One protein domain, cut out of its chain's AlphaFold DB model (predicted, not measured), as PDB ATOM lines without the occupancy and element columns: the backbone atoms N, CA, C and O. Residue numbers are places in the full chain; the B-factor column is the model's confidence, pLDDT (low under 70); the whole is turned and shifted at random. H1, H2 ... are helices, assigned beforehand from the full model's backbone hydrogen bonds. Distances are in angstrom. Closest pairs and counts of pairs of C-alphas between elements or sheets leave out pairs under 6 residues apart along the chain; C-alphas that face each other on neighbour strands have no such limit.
ATOM      1  N   ARG A 615     177.381 150.410 125.712       83.81
ATOM      2  CA  ARG A 615     176.649 151.267 126.670       83.81
ATOM      3  C   ARG A 615     176.692 152.776 126.370       83.81
ATOM      4  O   ARG A 615     175.869 153.524 126.882       83.81
ATOM      5  N   ASN A 616     177.680 153.226 125.596       85.88
ATOM      6  CA  ASN A 616     177.886 154.624 125.215       85.88
ATOM      7  C   ASN A 616     177.476 154.891 123.754       85.88
ATOM      8  O   ASN A 616     177.682 156.001 123.258       85.88
ATOM      9  N   MET A 617     176.972 153.884 123.038       84.06
ATOM     10  CA  MET A 617     176.564 154.024 121.647       84.06
ATOM     11  C   MET A 617     175.275 154.849 121.547       84.06
ATOM     12  O   MET A 617     174.372 154.732 122.374       84.06
ATOM     13  N   LEU A 618     175.180 155.696 120.519       83.69
ATOM     14  CA  LEU A 618     173.946 156.423 120.229       83.69
ATOM     15  C   LEU A 618     172.884 155.450 119.714       83.69
ATOM     16  O   LEU A 618     173.139 154.684 118.784       83.69
ATOM     17  N   ALA A 619     171.685 155.522 120.289       81.50
ATOM     18  CA  ALA A 619     170.543 154.783 119.777       81.50
ATOM     19  C   ALA A 619     170.204 155.249 118.354       81.50
ATOM     20  O   ALA A 619     170.238 156.444 118.048       81.50
ATOM     21  N   PHE A 620     169.847 154.303 117.493       79.19
ATOM     22  CA  PHE A 620     169.354 154.580 116.152       79.19
ATOM     23  C   PHE A 620     168.076 153.783 115.896       79.19
ATOM     24  O   PHE A 620     167.845 152.730 116.488       79.19
ATOM     25  N   SER A 621     167.226 154.306 115.021       77.81
ATOM     26  CA  SER A 621     165.986 153.654 114.605       77.81
ATOM     27  C   SER A 621     165.927 153.629 113.089       77.81
ATOM     28  O   SER A 621     166.322 154.592 112.431       77.81
ATOM     29  N   ILE A 622     165.434 152.524 112.541       71.00
ATOM     30  CA  ILE A 622     165.311 152.339 111.100       71.00
ATOM     31  C   ILE A 622     163.840 152.522 110.726       71.00
ATOM     32  O   ILE A 622     162.960 151.876 111.288       71.00
ATOM     33  N   LEU A 623     163.580 153.429 109.785       74.75
ATOM     34  CA  LEU A 623     162.256 153.670 109.220       74.75
ATOM     35  C   LEU A 623     162.259 153.188 107.771       74.75
ATOM     36  O   LEU A 623     162.863 153.827 106.910       74.75
ATOM     37  N   THR A 624     161.567 152.084 107.502       68.25
ATOM     38  CA  THR A 624     161.429 151.540 106.145       68.25
ATOM     39  C   THR A 624     160.046 151.896 105.599       68.25
ATOM     40  O   THR A 624     159.053 151.318 106.045       68.25
ATOM     41  N   PRO A 625     159.926 152.866 104.669       65.44
ATOM     42  CA  PRO A 625     158.649 153.186 104.055       65.44
ATOM     43  C   PRO A 625     158.251 152.050 103.118       65.44
ATOM     44  O   PRO A 625     158.954 151.740 102.159       65.44
ATOM     45  N   TYR A 626     157.104 151.451 103.387       67.19
ATOM     46  CA  TYR A 626     156.621 150.288 102.665       67.19
ATOM     47  C   TYR A 626     155.130 150.473 102.318       67.19
ATOM     48  O   TYR A 626     154.414 151.202 103.010       67.19
ATOM     49  N   TYR A 627     154.693 149.911 101.184       64.62
ATOM     50  CA  TYR A 627     153.358 150.139 100.621       64.62
ATOM     51  C   TYR A 627     152.384 148.988 100.909       64.62
ATOM     52  O   TYR A 627     151.453 149.184 101.688       64.62
ATOM     53  N   LYS A 628     152.576 147.831 100.250       75.31
ATOM     54  CA  LYS A 628     151.764 146.603 100.364       75.31
ATOM     55  C   LYS A 628     152.502 145.423  99.677       75.31
ATOM     56  O   LYS A 628     152.648 145.438  98.467       75.31
ATOM     57  N   GLU A 629     153.012 144.477 100.450       77.94
ATOM     58  CA  GLU A 629     153.892 143.311 100.176       77.94
ATOM     59  C   GLU A 629     153.781 142.440 101.429       77.94
ATOM     60  O   GLU A 629     153.943 142.939 102.547       77.94
ATOM     61  N   ASP A 630     153.473 141.166 101.273       81.25
ATOM     62  CA  ASP A 630     153.353 140.284 102.426       81.25
ATOM     63  C   ASP A 630     154.733 140.019 103.046       81.25
ATOM     64  O   ASP A 630     155.756 140.058 102.367       81.25
ATOM     65  N   VAL A 631     154.773 139.791 104.362       83.12
ATOM     66  CA  VAL A 631     156.034 139.552 105.096       83.12
ATOM     67  C   VAL A 631     156.569 138.139 104.856       83.12
ATOM     68  O   VAL A 631     157.756 137.894 105.040       83.12
ATOM     69  N   LEU A 632     155.702 137.197 104.498       88.75
ATOM     70  CA  LEU A 632     156.073 135.830 104.159       88.75
ATOM     71  C   LEU A 632     155.227 135.385 102.977       88.75
ATOM     72  O   LEU A 632     154.033 135.689 102.927       88.75
ATOM     73  N   PHE A 633     155.814 134.640 102.047       89.88
ATOM     74  CA  PHE A 633     155.031 133.953 101.027       89.88
ATOM     75  C   PHE A 633     154.081 132.938 101.678       89.88
ATOM     76  O   PHE A 633     154.430 132.267 102.655       89.88
ATOM     77  N   SER A 634     152.865 132.827 101.145       89.75
ATOM     78  CA  SER A 634     151.999 131.672 101.389       89.75
ATOM     79  C   SER A 634     152.474 130.497 100.533       89.75
ATOM     80  O   SER A 634     153.113 130.705  99.500       89.75
ATOM     81  N   LEU A 635     152.144 129.266 100.934       87.88
ATOM     82  CA  LEU A 635     152.462 128.083 100.132       87.88
ATOM     83  C   LEU A 635     151.826 128.167  98.734       87.88
ATOM     84  O   LEU A 635     152.495 127.946  97.733       87.88
ATOM     85  N   GLN A 636     150.565 128.607  98.675       87.44
ATOM     86  CA  GLN A 636     149.835 128.803  97.421       87.44
ATOM     87  C   GLN A 636     150.595 129.721  96.459       87.44
ATOM     88  O   GLN A 636     150.799 129.354  95.309       87.44
ATOM     89  N   ASN A 637     151.107 130.859  96.939       86.69
ATOM     90  CA  ASN A 637     151.856 131.793  96.095       86.69
ATOM     91  C   ASN A 637     153.201 131.215  95.618       86.69
ATOM     92  O   ASN A 637     153.734 131.665  94.607       86.69
ATOM     93  N   LEU A 638     153.795 130.274  96.359       88.19
ATOM     94  CA  LEU A 638     155.054 129.635  95.965       88.19
ATOM     95  C   LEU A 638     154.866 128.625  94.834       88.19
ATOM     96  O   LEU A 638     155.789 128.444  94.037       88.19
ATOM     97  N   GLU A 639     153.700 127.985  94.790       87.31
ATOM     98  CA  GLU A 639     153.355 126.914  93.855       87.31
ATOM     99  C   GLU A 639     152.565 127.417  92.644       87.31
ATOM    100  O   GLU A 639     152.650 126.807  91.578       87.31
ATOM    101  N   GLU A 640     151.846 128.535  92.783       89.56
ATOM    102  CA  GLU A 640     151.073 129.133  91.699       89.56
ATOM    103  C   GLU A 640     151.997 129.474  90.514       89.56
ATOM    104  O   GLU A 640     152.958 130.240  90.665       89.56
ATOM    105  N   PRO A 641     151.762 128.873  89.335       87.88
ATOM    106  CA  PRO A 641     152.570 129.150  88.165       87.88
ATOM    107  C   PRO A 641     152.213 130.521  87.587       87.88
ATOM    108  O   PRO A 641     151.042 130.876  87.452       87.88
ATOM    109  N   ASN A 642     153.235 131.270  87.174       85.19
ATOM    110  CA  ASN A 642     153.051 132.492  86.393       85.19
ATOM    111  C   ASN A 642     152.496 132.182  84.984       85.19
ATOM    112  O   ASN A 642     152.344 131.022  84.606       85.19
ATOM    113  N   GLU A 643     152.263 133.219  84.168       85.00
ATOM    114  CA  GLU A 643     151.782 133.097  82.774       85.00
ATOM    115  C   GLU A 643     152.619 132.122  81.913       85.00
ATOM    116  O   GLU A 643     152.079 131.463  81.027       85.00
ATOM    117  N   ASP A 644     153.910 131.963  82.231       81.94
ATOM    118  CA  ASP A 644     154.847 131.044  81.565       81.94
ATOM    119  C   ASP A 644     154.877 129.615  82.160       81.94
ATOM    120  O   ASP A 644     155.716 128.797  81.779       81.94
ATOM    121  N   GLY A 645     154.016 129.292  83.131       85.06
ATOM    122  CA  GLY A 645     153.973 127.976  83.785       85.06
ATOM    123  C   GLY A 645     155.024 127.760  84.885       85.06
ATOM    124  O   GLY A 645     155.181 126.642  85.369       85.06
ATOM    125  N   VAL A 646     155.764 128.803  85.274       88.50
ATOM    126  CA  VAL A 646     156.874 128.719  86.240       88.50
ATOM    127  C   VAL A 646     156.426 129.198  87.619       88.50
ATOM    128  O   VAL A 646     155.986 130.339  87.756       88.50
ATOM    129  N   SER A 647     156.579 128.350  88.639       91.31
ATOM    130  CA  SER A 647     156.309 128.706  90.036       91.31
ATOM    131  C   SER A 647     157.477 129.477  90.667       91.31
ATOM    132  O   SER A 647     158.638 129.340  90.257       91.31
ATOM    133  N   ILE A 648     157.194 130.288  91.692       90.38
ATOM    134  CA  ILE A 648     158.225 131.063  92.406       90.38
ATOM    135  C   ILE A 648     159.249 130.124  93.049       90.38
ATOM    136  O   ILE A 648     160.452 130.391  92.988       90.38
ATOM    137  N   LEU A 649     158.795 129.013  93.637       91.44
ATOM    138  CA  LEU A 649     159.685 128.040  94.263       91.44
ATOM    139  C   LEU A 649     160.656 127.429  93.247       91.44
ATOM    140  O   LEU A 649     161.866 127.434  93.483       91.44
ATOM    141  N   PHE A 650     160.152 126.987  92.090       91.06
ATOM    142  CA  PHE A 650     160.992 126.431  91.030       91.06
ATOM    143  C   PHE A 650     162.025 127.452  90.538       91.06
ATOM    144  O   PHE A 650     163.200 127.126  90.354       91.06
ATOM    145  N   TYR A 651     161.615 128.710  90.366       92.38
ATOM    146  CA  TYR A 651     162.517 129.787  89.966       92.38
ATOM    147  C   TYR A 651     163.651 130.002  90.983       92.38
ATOM    148  O   TYR A 651     164.821 130.071  90.601       92.38
ATOM    149  N   LEU A 652     163.333 130.047  92.282       92.69
ATOM    150  CA  LEU A 652     164.329 130.227  93.344       92.69
ATOM    151  C   LEU A 652     165.305 129.048  93.439       92.69
ATOM    152  O   LEU A 652     166.506 129.278  93.571       92.69
ATOM    153  N   GLN A 653     164.825 127.809  93.304       92.31
ATOM    154  CA  GLN A 653     165.678 126.614  93.261       92.31
ATOM    155  C   GLN A 653     166.675 126.656  92.091       92.31
ATOM    156  O   GLN A 653     167.804 126.184  92.217       92.31
ATOM    157  N   LYS A 654     166.282 127.228  90.944       91.88
ATOM    158  CA  LYS A 654     167.156 127.350  89.767       91.88
ATOM    159  C   LYS A 654     168.187 128.467  89.881       91.88
ATOM    160  O   LYS A 654     169.271 128.320  89.322       91.88
ATOM    161  N   ILE A 655     167.876 129.555  90.585       93.94
ATOM    162  CA  ILE A 655     168.832 130.649  90.816       93.94
ATOM    163  C   ILE A 655     169.823 130.312  91.931       93.94
ATOM    164  O   ILE A 655     170.992 130.671  91.810       93.94
ATOM    165  N   TYR A 656     169.376 129.611  92.977       93.12
ATOM    166  CA  TYR A 656     170.181 129.278  94.157       93.12
ATOM    167  C   TYR A 656     170.278 127.754  94.377       93.12
ATOM    168  O   TYR A 656     169.803 127.245  95.397       93.12
ATOM    169  N   PRO A 657     170.848 126.991  93.423       93.00
ATOM    170  CA  PRO A 657     170.884 125.531  93.504       93.00
ATOM    171  C   PRO A 657     171.783 125.013  94.638       93.00
ATOM    172  O   PRO A 657     171.486 123.987  95.249       93.00
ATOM    173  N   ASP A 658     172.872 125.720  94.926       92.38
ATOM    174  CA  ASP A 658     173.784 125.456  96.038       92.38
ATOM    175  C   ASP A 658     173.102 125.718  97.386       92.38
ATOM    176  O   ASP A 658     173.084 124.844  98.250       92.38
ATOM    177  N   GLU A 659     172.447 126.869  97.542       93.94
ATOM    178  CA  GLU A 659     171.761 127.209  98.793       93.94
ATOM    179  C   GLU A 659     170.535 126.323  99.054       93.94
ATOM    180  O   GLU A 659     170.202 126.039 100.204       93.94
ATOM    181  N   TRP A 660     169.863 125.850  98.000       93.44
ATOM    182  CA  TRP A 660     168.785 124.869  98.125       93.44
ATOM    183  C   TRP A 660     169.299 123.528  98.655       93.44
ATOM    184  O   TRP A 660     168.701 122.943  99.557       93.44
ATOM    185  N   LYS A 661     170.447 123.058  98.154       93.25
ATOM    186  CA  LYS A 661     171.091 121.839  98.657       93.25
ATOM    187  C   LYS A 661     171.482 121.981 100.133       93.25
ATOM    188  O   LYS A 661     171.220 121.072 100.917       93.25
ATOM    189  N   ASN A 662     172.053 123.122 100.517       93.88
ATOM    190  CA  ASN A 662     172.446 123.410 101.902       93.88
ATOM    191  C   ASN A 662     171.233 123.503 102.843       93.88
ATOM    192  O   ASN A 662     171.308 123.089 104.005       93.88
ATOM    193  N   PHE A 663     170.109 124.018 102.333       93.88
ATOM    194  CA  PHE A 663     168.831 124.050 103.038       93.88
ATOM    195  C   PHE A 663     168.289 122.648 103.296       93.88
ATOM    196  O   PHE A 663     168.008 122.321 104.447       93.88
ATOM    197  N   LEU A 664     168.213 121.809 102.257       92.06
ATOM    198  CA  LEU A 664     167.788 120.411 102.371       92.06
ATOM    199  C   LEU A 664     168.655 119.634 103.370       92.06
ATOM    200  O   LEU A 664     168.132 118.927 104.230       92.06
ATOM    201  N   GLU A 665     169.975 119.842 103.329       92.12
ATOM    202  CA  GLU A 665     170.900 119.275 104.312       92.12
ATOM    203  C   GLU A 665     170.596 119.759 105.741       92.12
ATOM    204  O   GLU A 665     170.643 118.964 106.678       92.12
ATOM    205  N   ARG A 666     170.252 121.043 105.928       91.81
ATOM    206  CA  ARG A 666     169.982 121.623 107.258       91.81
ATOM    207  C   ARG A 666     168.743 121.033 107.906       91.81
ATOM    208  O   ARG A 666     168.717 120.833 109.116       91.81
ATOM    209  N   VAL A 667     167.698 120.842 107.110       88.81
ATOM    210  CA  VAL A 667     166.405 120.337 107.581       88.81
ATOM    211  C   VAL A 667     166.341 118.809 107.597       88.81
ATOM    212  O   VAL A 667     165.395 118.255 108.139       88.81
ATOM    213  N   GLY A 668     167.351 118.127 107.047       85.00
ATOM    214  CA  GLY A 668     167.437 116.665 107.036       85.00
ATOM    215  C   GLY A 668     166.564 115.989 105.975       85.00
ATOM    216  O   GLY A 668     166.374 114.773 106.026       85.00
ATOM    217  N   CYS A 669     166.050 116.737 104.995       84.12
ATOM    218  CA  CYS A 669     165.196 116.206 103.932       84.12
ATOM    219  C   CYS A 669     166.016 115.921 102.670       84.12
ATOM    220  O   CYS A 669     166.818 116.742 102.237       84.12
ATOM    221  N   LYS A 670     165.790 114.767 102.031       76.62
ATOM    222  CA  LYS A 670     166.453 114.433 100.756       76.62
ATOM    223  C   LYS A 670     165.750 115.058  99.549       76.62
ATOM    224  O   LYS A 670     166.421 115.434  98.592       76.62
ATOM    225  N   ASN A 671     164.425 115.184  99.622       77.94
ATOM    226  CA  ASN A 671     163.560 115.628  98.530       77.94
ATOM    227  C   ASN A 671     162.572 116.701  99.014       77.94
ATOM    228  O   ASN A 671     162.295 116.801 100.207       77.94
ATOM    229  N   GLU A 672     161.998 117.450  98.068       79.25
ATOM    230  CA  GLU A 672     160.974 118.475  98.324       79.25
ATOM    231  C   GLU A 672     159.705 117.907  98.978       79.25
ATOM    232  O   GLU A 672     159.090 118.571  99.802       79.25
ATOM    233  N   GLU A 673     159.331 116.667  98.652       75.44
ATOM    234  CA  GLU A 673     158.133 116.007  99.192       75.44
ATOM    235  C   GLU A 673     158.177 115.887 100.721       75.44
ATOM    236  O   GLU A 673     157.179 116.170 101.377       75.44
ATOM    237  N   GLY A 674     159.356 115.611 101.291       75.44
ATOM    238  CA  GLY A 674     159.543 115.533 102.742       75.44
ATOM    239  C   GLY A 674     159.412 116.879 103.465       75.44
ATOM    240  O   GLY A 674     159.235 116.899 104.675       75.44
ATOM    241  N   LEU A 675     159.461 118.011 102.748       80.56
ATOM    242  CA  LEU A 675     159.246 119.341 103.340       80.56
ATOM    243  C   LEU A 675     157.764 119.649 103.583       80.56
ATOM    244  O   LEU A 675     157.459 120.607 104.285       80.56
ATOM    245  N   ARG A 676     156.860 118.876 102.966       79.06
ATOM    246  CA  ARG A 676     155.403 119.040 103.068       79.06
ATOM    247  C   ARG A 676     154.773 118.131 104.127       79.06
ATOM    248  O   ARG A 676     153.572 118.212 104.355       79.06
ATOM    249  N   GLU A 677     155.557 117.241 104.732       78.94
ATOM    250  CA  GLU A 677     155.071 116.257 105.707       78.94
ATOM    251  C   GLU A 677     154.865 116.856 107.109       78.94
ATOM    252  O   GLU A 677     154.108 116.299 107.902       78.94
ATOM    253  N   ASP A 678     155.508 117.990 107.405       83.88
ATOM    254  CA  ASP A 678     155.507 118.644 108.716       83.88
ATOM    255  C   ASP A 678     155.245 120.154 108.566       83.88
ATOM    256  O   ASP A 678     155.867 120.824 107.735       83.88
ATOM    257  N   GLU A 679     154.354 120.698 109.401       85.56
ATOM    258  CA  GLU A 679     154.036 122.130 109.451       85.56
ATOM    259  C   GLU A 679     155.285 122.982 109.750       85.56
ATOM    260  O   GLU A 679     155.444 124.072 109.188       85.56
ATOM    261  N   GLU A 680     156.224 122.488 110.567       87.50
ATOM    262  CA  GLU A 680     157.476 123.205 110.840       87.50
ATOM    263  C   GLU A 680     158.398 123.271 109.616       87.50
ATOM    264  O   GLU A 680     159.101 124.267 109.395       87.50
ATOM    265  N   LEU A 681     158.446 122.196 108.827       87.75
ATOM    266  CA  LEU A 681     159.251 122.139 107.607       87.75
ATOM    267  C   LEU A 681     158.649 123.035 106.524       87.75
ATOM    268  O   LEU A 681     159.394 123.734 105.826       87.75
ATOM    269  N   GLU A 682     157.321 123.103 106.460       88.12
ATOM    270  CA  GLU A 682     156.602 124.024 105.591       88.12
ATOM    271  C   GLU A 682     156.930 125.486 105.933       88.12
ATOM    272  O   GLU A 682     157.254 126.290 105.050       88.12
ATOM    273  N   GLU A 683     156.923 125.851 107.218       90.31
ATOM    274  CA  GLU A 683     157.299 127.199 107.647       90.31
ATOM    275  C   GLU A 683     158.759 127.519 107.288       90.31
ATOM    276  O   GLU A 683     159.052 128.594 106.750       90.31
ATOM    277  N   LYS A 684     159.682 126.571 107.504       90.69
ATOM    278  CA  LYS A 684     161.098 126.716 107.125       90.69
ATOM    279  C   LYS A 684     161.263 126.923 105.616       90.69
ATOM    280  O   LYS A 684     162.076 127.762 105.220       90.69
ATOM    281  N   LEU A 685     160.479 126.237 104.783       92.12
ATOM    282  CA  LEU A 685     160.453 126.428 103.330       92.12
ATOM    283  C   LEU A 685     159.948 127.828 102.952       92.12
ATOM    284  O   LEU A 685     160.578 128.534 102.156       92.12
ATOM    285  N   ARG A 686     158.845 128.272 103.561       92.56
ATOM    286  CA  ARG A 686     158.275 129.609 103.330       92.56
ATOM    287  C   ARG A 686     159.248 130.713 103.726       92.56
ATOM    288  O   ARG A 686     159.403 131.691 102.988       92.56
ATOM    289  N   LEU A 687     159.947 130.554 104.849       92.12
ATOM    290  CA  LEU A 687     161.011 131.458 105.286       92.12
ATOM    291  C   LEU A 687     162.180 131.453 104.299       92.12
ATOM    292  O   LEU A 687     162.606 132.524 103.865       92.12
ATOM    293  N   TRP A 688     162.661 130.275 103.889       93.56
ATOM    294  CA  TRP A 688     163.752 130.135 102.921       93.56
ATOM    295  C   TRP A 688     163.456 130.875 101.611       93.56
ATOM    296  O   TRP A 688     164.310 131.626 101.124       93.56
ATOM    297  N   ALA A 689     162.235 130.730 101.089       93.44
ATOM    298  CA  ALA A 689     161.797 131.406  99.873       93.44
ATOM    299  C   ALA A 689     161.650 132.923 100.078       93.44
ATOM    300  O   ALA A 689     162.134 133.717  99.269       93.44
ATOM    301  N   SER A 690     161.046 133.348 101.191       92.88
ATOM    302  CA  SER A 690     160.830 134.771 101.501       92.88
ATOM    303  C   SER A 690     162.150 135.517 101.718       92.88
ATOM    304  O   SER A 690     162.312 136.650 101.268       92.88
ATOM    305  N   TYR A 691     163.156 134.867 102.310       91.81
ATOM    306  CA  TYR A 691     164.498 135.429 102.475       91.81
ATOM    307  C   TYR A 691     165.258 135.654 101.161       91.81
ATOM    308  O   TYR A 691     166.264 136.363 101.166       91.81
ATOM    309  N   ARG A 692     164.786 135.110 100.036       91.00
ATOM    310  CA  ARG A 692     165.398 135.292  98.709       91.00
ATOM    311  C   ARG A 692     164.521 136.134  97.788       91.00
ATOM    312  O   ARG A 692     165.039 137.010  97.095       91.00
ATOM    313  N   GLY A 693     163.207 135.921  97.836       88.00
ATOM    314  CA  GLY A 693     162.234 136.555  96.949       88.00
ATOM    315  C   GLY A 693     161.559 137.827  97.478       88.00
ATOM    316  O   GLY A 693     161.132 138.632  96.657       88.00
ATOM    317  N   GLN A 694     161.475 138.058  98.798       87.44
ATOM    318  CA  GLN A 694     160.763 139.219  99.368       87.44
ATOM    319  C   GLN A 694     161.713 140.281  99.918       87.44
ATOM    320  O   GLN A 694     162.658 140.000 100.658       87.44
ATOM    321  N   THR A 695     161.456 141.543  99.584       86.50
ATOM    322  CA  THR A 695     162.322 142.662  99.978       86.50
ATOM    323  C   THR A 695     162.091 143.044 101.435       86.50
ATOM    324  O   THR A 695     163.056 143.300 102.167       86.50
ATOM    325  N   LEU A 696     160.833 143.056 101.886       85.81
ATOM    326  CA  LEU A 696     160.485 143.423 103.259       85.81
ATOM    327  C   LEU A 696     161.103 142.453 104.275       85.81
ATOM    328  O   LEU A 696     161.815 142.884 105.180       85.81
ATOM    329  N   THR A 697     160.909 141.150 104.082       89.00
ATOM    330  CA  THR A 697     161.429 140.084 104.955       89.00
ATOM    331  C   THR A 697     162.945 140.118 105.039       89.00
ATOM    332  O   THR A 697     163.509 140.071 106.130       89.00
ATOM    333  N   ARG A 698     163.625 140.281 103.896       87.62
ATOM    334  CA  ARG A 698     165.085 140.439 103.832       87.62
ATOM    335  C   ARG A 698     165.567 141.654 104.605       87.62
ATOM    336  O   ARG A 698     166.567 141.575 105.315       87.62
ATOM    337  N   THR A 699     164.843 142.766 104.494       86.00
ATOM    338  CA  THR A 699     165.164 143.992 105.224       86.00
ATOM    339  C   THR A 699     165.015 143.771 106.727       86.00
ATOM    340  O   THR A 699     165.942 144.076 107.473       86.00
ATOM    341  N   VAL A 700     163.897 143.189 107.174       86.00
ATOM    342  CA  VAL A 700     163.648 142.876 108.591       86.00
ATOM    343  C   VAL A 700     164.709 141.916 109.133       86.00
ATOM    344  O   VAL A 700     165.304 142.198 110.170       86.00
ATOM    345  N   ARG A 701     165.028 140.838 108.404       88.00
ATOM    346  CA  ARG A 701     166.098 139.894 108.768       88.00
ATOM    347  C   ARG A 701     167.444 140.604 108.918       88.00
ATOM    348  O   ARG A 701     168.119 140.423 109.926       88.00
ATOM    349  N   GLY A 702     167.798 141.471 107.969       87.00
ATOM    350  CA  GLY A 702     169.013 142.282 108.039       87.00
ATOM    351  C   GLY A 702     169.057 143.196 109.267       87.00
ATOM    352  O   GLY A 702     170.115 143.357 109.872       87.00
ATOM    353  N   MET A 703     167.917 143.751 109.694       84.31
ATOM    354  CA  MET A 703     167.849 144.531 110.936       84.31
ATOM    355  C   MET A 703     168.092 143.669 112.177       84.31
ATOM    356  O   MET A 703     168.768 144.111 113.105       84.31
ATOM    357  N   MET A 704     167.580 142.437 112.191       86.12
ATOM    358  CA  MET A 704     167.779 141.503 113.302       86.12
ATOM    359  C   MET A 704     169.254 141.116 113.489       86.12
ATOM    360  O   MET A 704     169.667 140.826 114.611       86.12
ATOM    361  N   TYR A 705     170.081 141.199 112.443       88.06
ATOM    362  CA  TYR A 705     171.527 141.004 112.570       88.06
ATOM    363  C   TYR A 705     172.218 142.086 113.389       88.06
ATOM    364  O   TYR A 705     173.170 141.772 114.098       88.06
ATOM    365  N   TYR A 706     171.723 143.328 113.380       87.69
ATOM    366  CA  TYR A 706     172.264 144.355 114.274       87.69
ATOM    367  C   TYR A 706     172.064 143.981 115.736       87.69
ATOM    368  O   TYR A 706     172.963 144.202 116.539       87.69
ATOM    369  N   ARG A 707     170.920 143.381 116.081       86.69
ATOM    370  CA  ARG A 707     170.674 142.899 117.441       86.69
ATOM    371  C   ARG A 707     171.687 141.821 117.830       86.69
ATOM    372  O   ARG A 707     172.390 142.023 118.813       86.69
ATOM    373  N   LYS A 708     171.812 140.747 117.035       87.69
ATOM    374  CA  LYS A 708     172.787 139.665 117.289       87.69
ATOM    375  C   LYS A 708     174.219 140.217 117.416       87.69
ATOM    376  O   LYS A 708     174.950 139.861 118.336       87.69
ATOM    377  N   ALA A 709     174.608 141.134 116.528       88.25
ATOM    378  CA  ALA A 709     175.932 141.754 116.545       88.25
ATOM    379  C   ALA A 709     176.171 142.623 117.793       88.25
ATOM    380  O   ALA A 709     177.253 142.571 118.370       88.25
ATOM    381  N   LEU A 710     175.176 143.403 118.227       87.19
ATOM    382  CA  LEU A 710     175.272 144.235 119.430       87.19
ATOM    383  C   LEU A 710     175.294 143.401 120.711       87.19
ATOM    384  O   LEU A 710     176.019 143.758 121.634       87.19
ATOM    385  N   GLU A 711     174.541 142.301 120.771       88.25
ATOM    386  CA  GLU A 711     174.577 141.349 121.889       88.25
ATOM    387  C   GLU A 711     175.975 140.723 122.019       88.25
ATOM    388  O   GLU A 711     176.569 140.766 123.098       88.25
ATOM    389  N   LEU A 712     176.556 140.257 120.907       88.06
ATOM    390  CA  LEU A 712     177.929 139.748 120.865       88.06
ATOM    391  C   LEU A 712     178.955 140.822 121.259       88.06
ATOM    392  O   LEU A 712     179.858 140.563 122.052       88.06
ATOM    393  N   GLN A 713     178.832 142.040 120.730       86.75
ATOM    394  CA  GLN A 713     179.758 143.124 121.052       86.75
ATOM    395  C   GLN A 713     179.649 143.547 122.523       86.75
ATOM    396  O   GLN A 713     180.667 143.792 123.165       86.75
ATOM    397  N   ALA A 714     178.438 143.586 123.084       86.25
ATOM    398  CA  ALA A 714     178.221 143.874 124.498       86.25
ATOM    399  C   ALA A 714     178.826 142.782 125.388       86.25
ATOM    400  O   ALA A 714     179.429 143.094 126.412       86.25
ATOM    401  N   PHE A 715     178.709 141.516 124.983       85.44
ATOM    402  CA  PHE A 715     179.363 140.403 125.658       85.44
ATOM    403  C   PHE A 715     180.891 140.565 125.656       85.44
ATOM    404  O   PHE A 715     181.508 140.528 126.719       85.44
ATOM    405  N   LEU A 716     181.499 140.850 124.499       83.69
ATOM    406  CA  LEU A 716     182.946 141.075 124.377       83.69
ATOM    407  C   LEU A 716     183.441 142.309 125.158       83.69
ATOM    408  O   LEU A 716     184.574 142.308 125.639       83.69
ATOM    409  N   ASP A 717     182.607 143.344 125.299       80.00
ATOM    410  CA  ASP A 717     182.893 144.548 126.093       80.00
ATOM    411  C   ASP A 717     182.881 144.285 127.611       80.00
ATOM    412  O   ASP A 717     183.572 144.988 128.357       80.00
ATOM    413  N   MET A 718     182.049 143.342 128.074       72.06
ATOM    414  CA  MET A 718     181.806 143.056 129.497       72.06
ATOM    415  C   MET A 718     182.579 141.850 130.029       72.06
ATOM    416  O   MET A 718     182.766 141.756 131.240       72.06
ATOM    417  N   ALA A 719     182.991 140.921 129.168       63.47
ATOM    418  CA  ALA A 719     183.606 139.680 129.606       63.47
ATOM    419  C   ALA A 719     184.955 139.936 130.307       63.47
ATOM    420  O   ALA A 719     185.921 140.402 129.694       63.47
TER     421      ALA A 719
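Overview. This is residues 615 to 719 of the 732 residues of a protein of Zea mays (UniProt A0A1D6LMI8). A long helix, H6, reaches like an arm from a small head of helices H1 to H5, with residues 615 to 634 as a tail. The printed part has 105 residues, six named helices, H1 to H6 in order, and no named strand: all helix. It is loose, with radius of gyration of the C-alphas 17.5 A and spans of 54, 36 and 24 A.

Along the chain. H6, residues 695 to 718, 35.4 A long, ends at C-alpha 718 (181.806, 143.056, 129.497). H5 is residues 679 to 693, H4 672 to 676, H3 657 to 667, H2 648 to 655. H1, residues 635 to 639, begins at C-alpha 635 (152.462, 128.083, 100.132).

Arrangement. The hub, H5, touches H6 only at the corner; their closest C-alphas, Tyr 691 and Arg 698, are 5.2 A apart. H5 touches H2 with residues 689 to 693 alone, and H4 only at the corner. H1 only just touches H5, with 3 pairs of C-alphas within 8 A; H3 is close but not clearly touching. Every O i to N i+4 pair is within hydrogen-bond range in H1, H2 and H3; 18 of 20 in H6, 10 of 11 in H5, 0 of 1 in H4, with 2 of 2 O i to N i+3.

Size, cuts and confidence. The printed part has no cut; pLDDT is under 70 at residues 624 to 627 and 719.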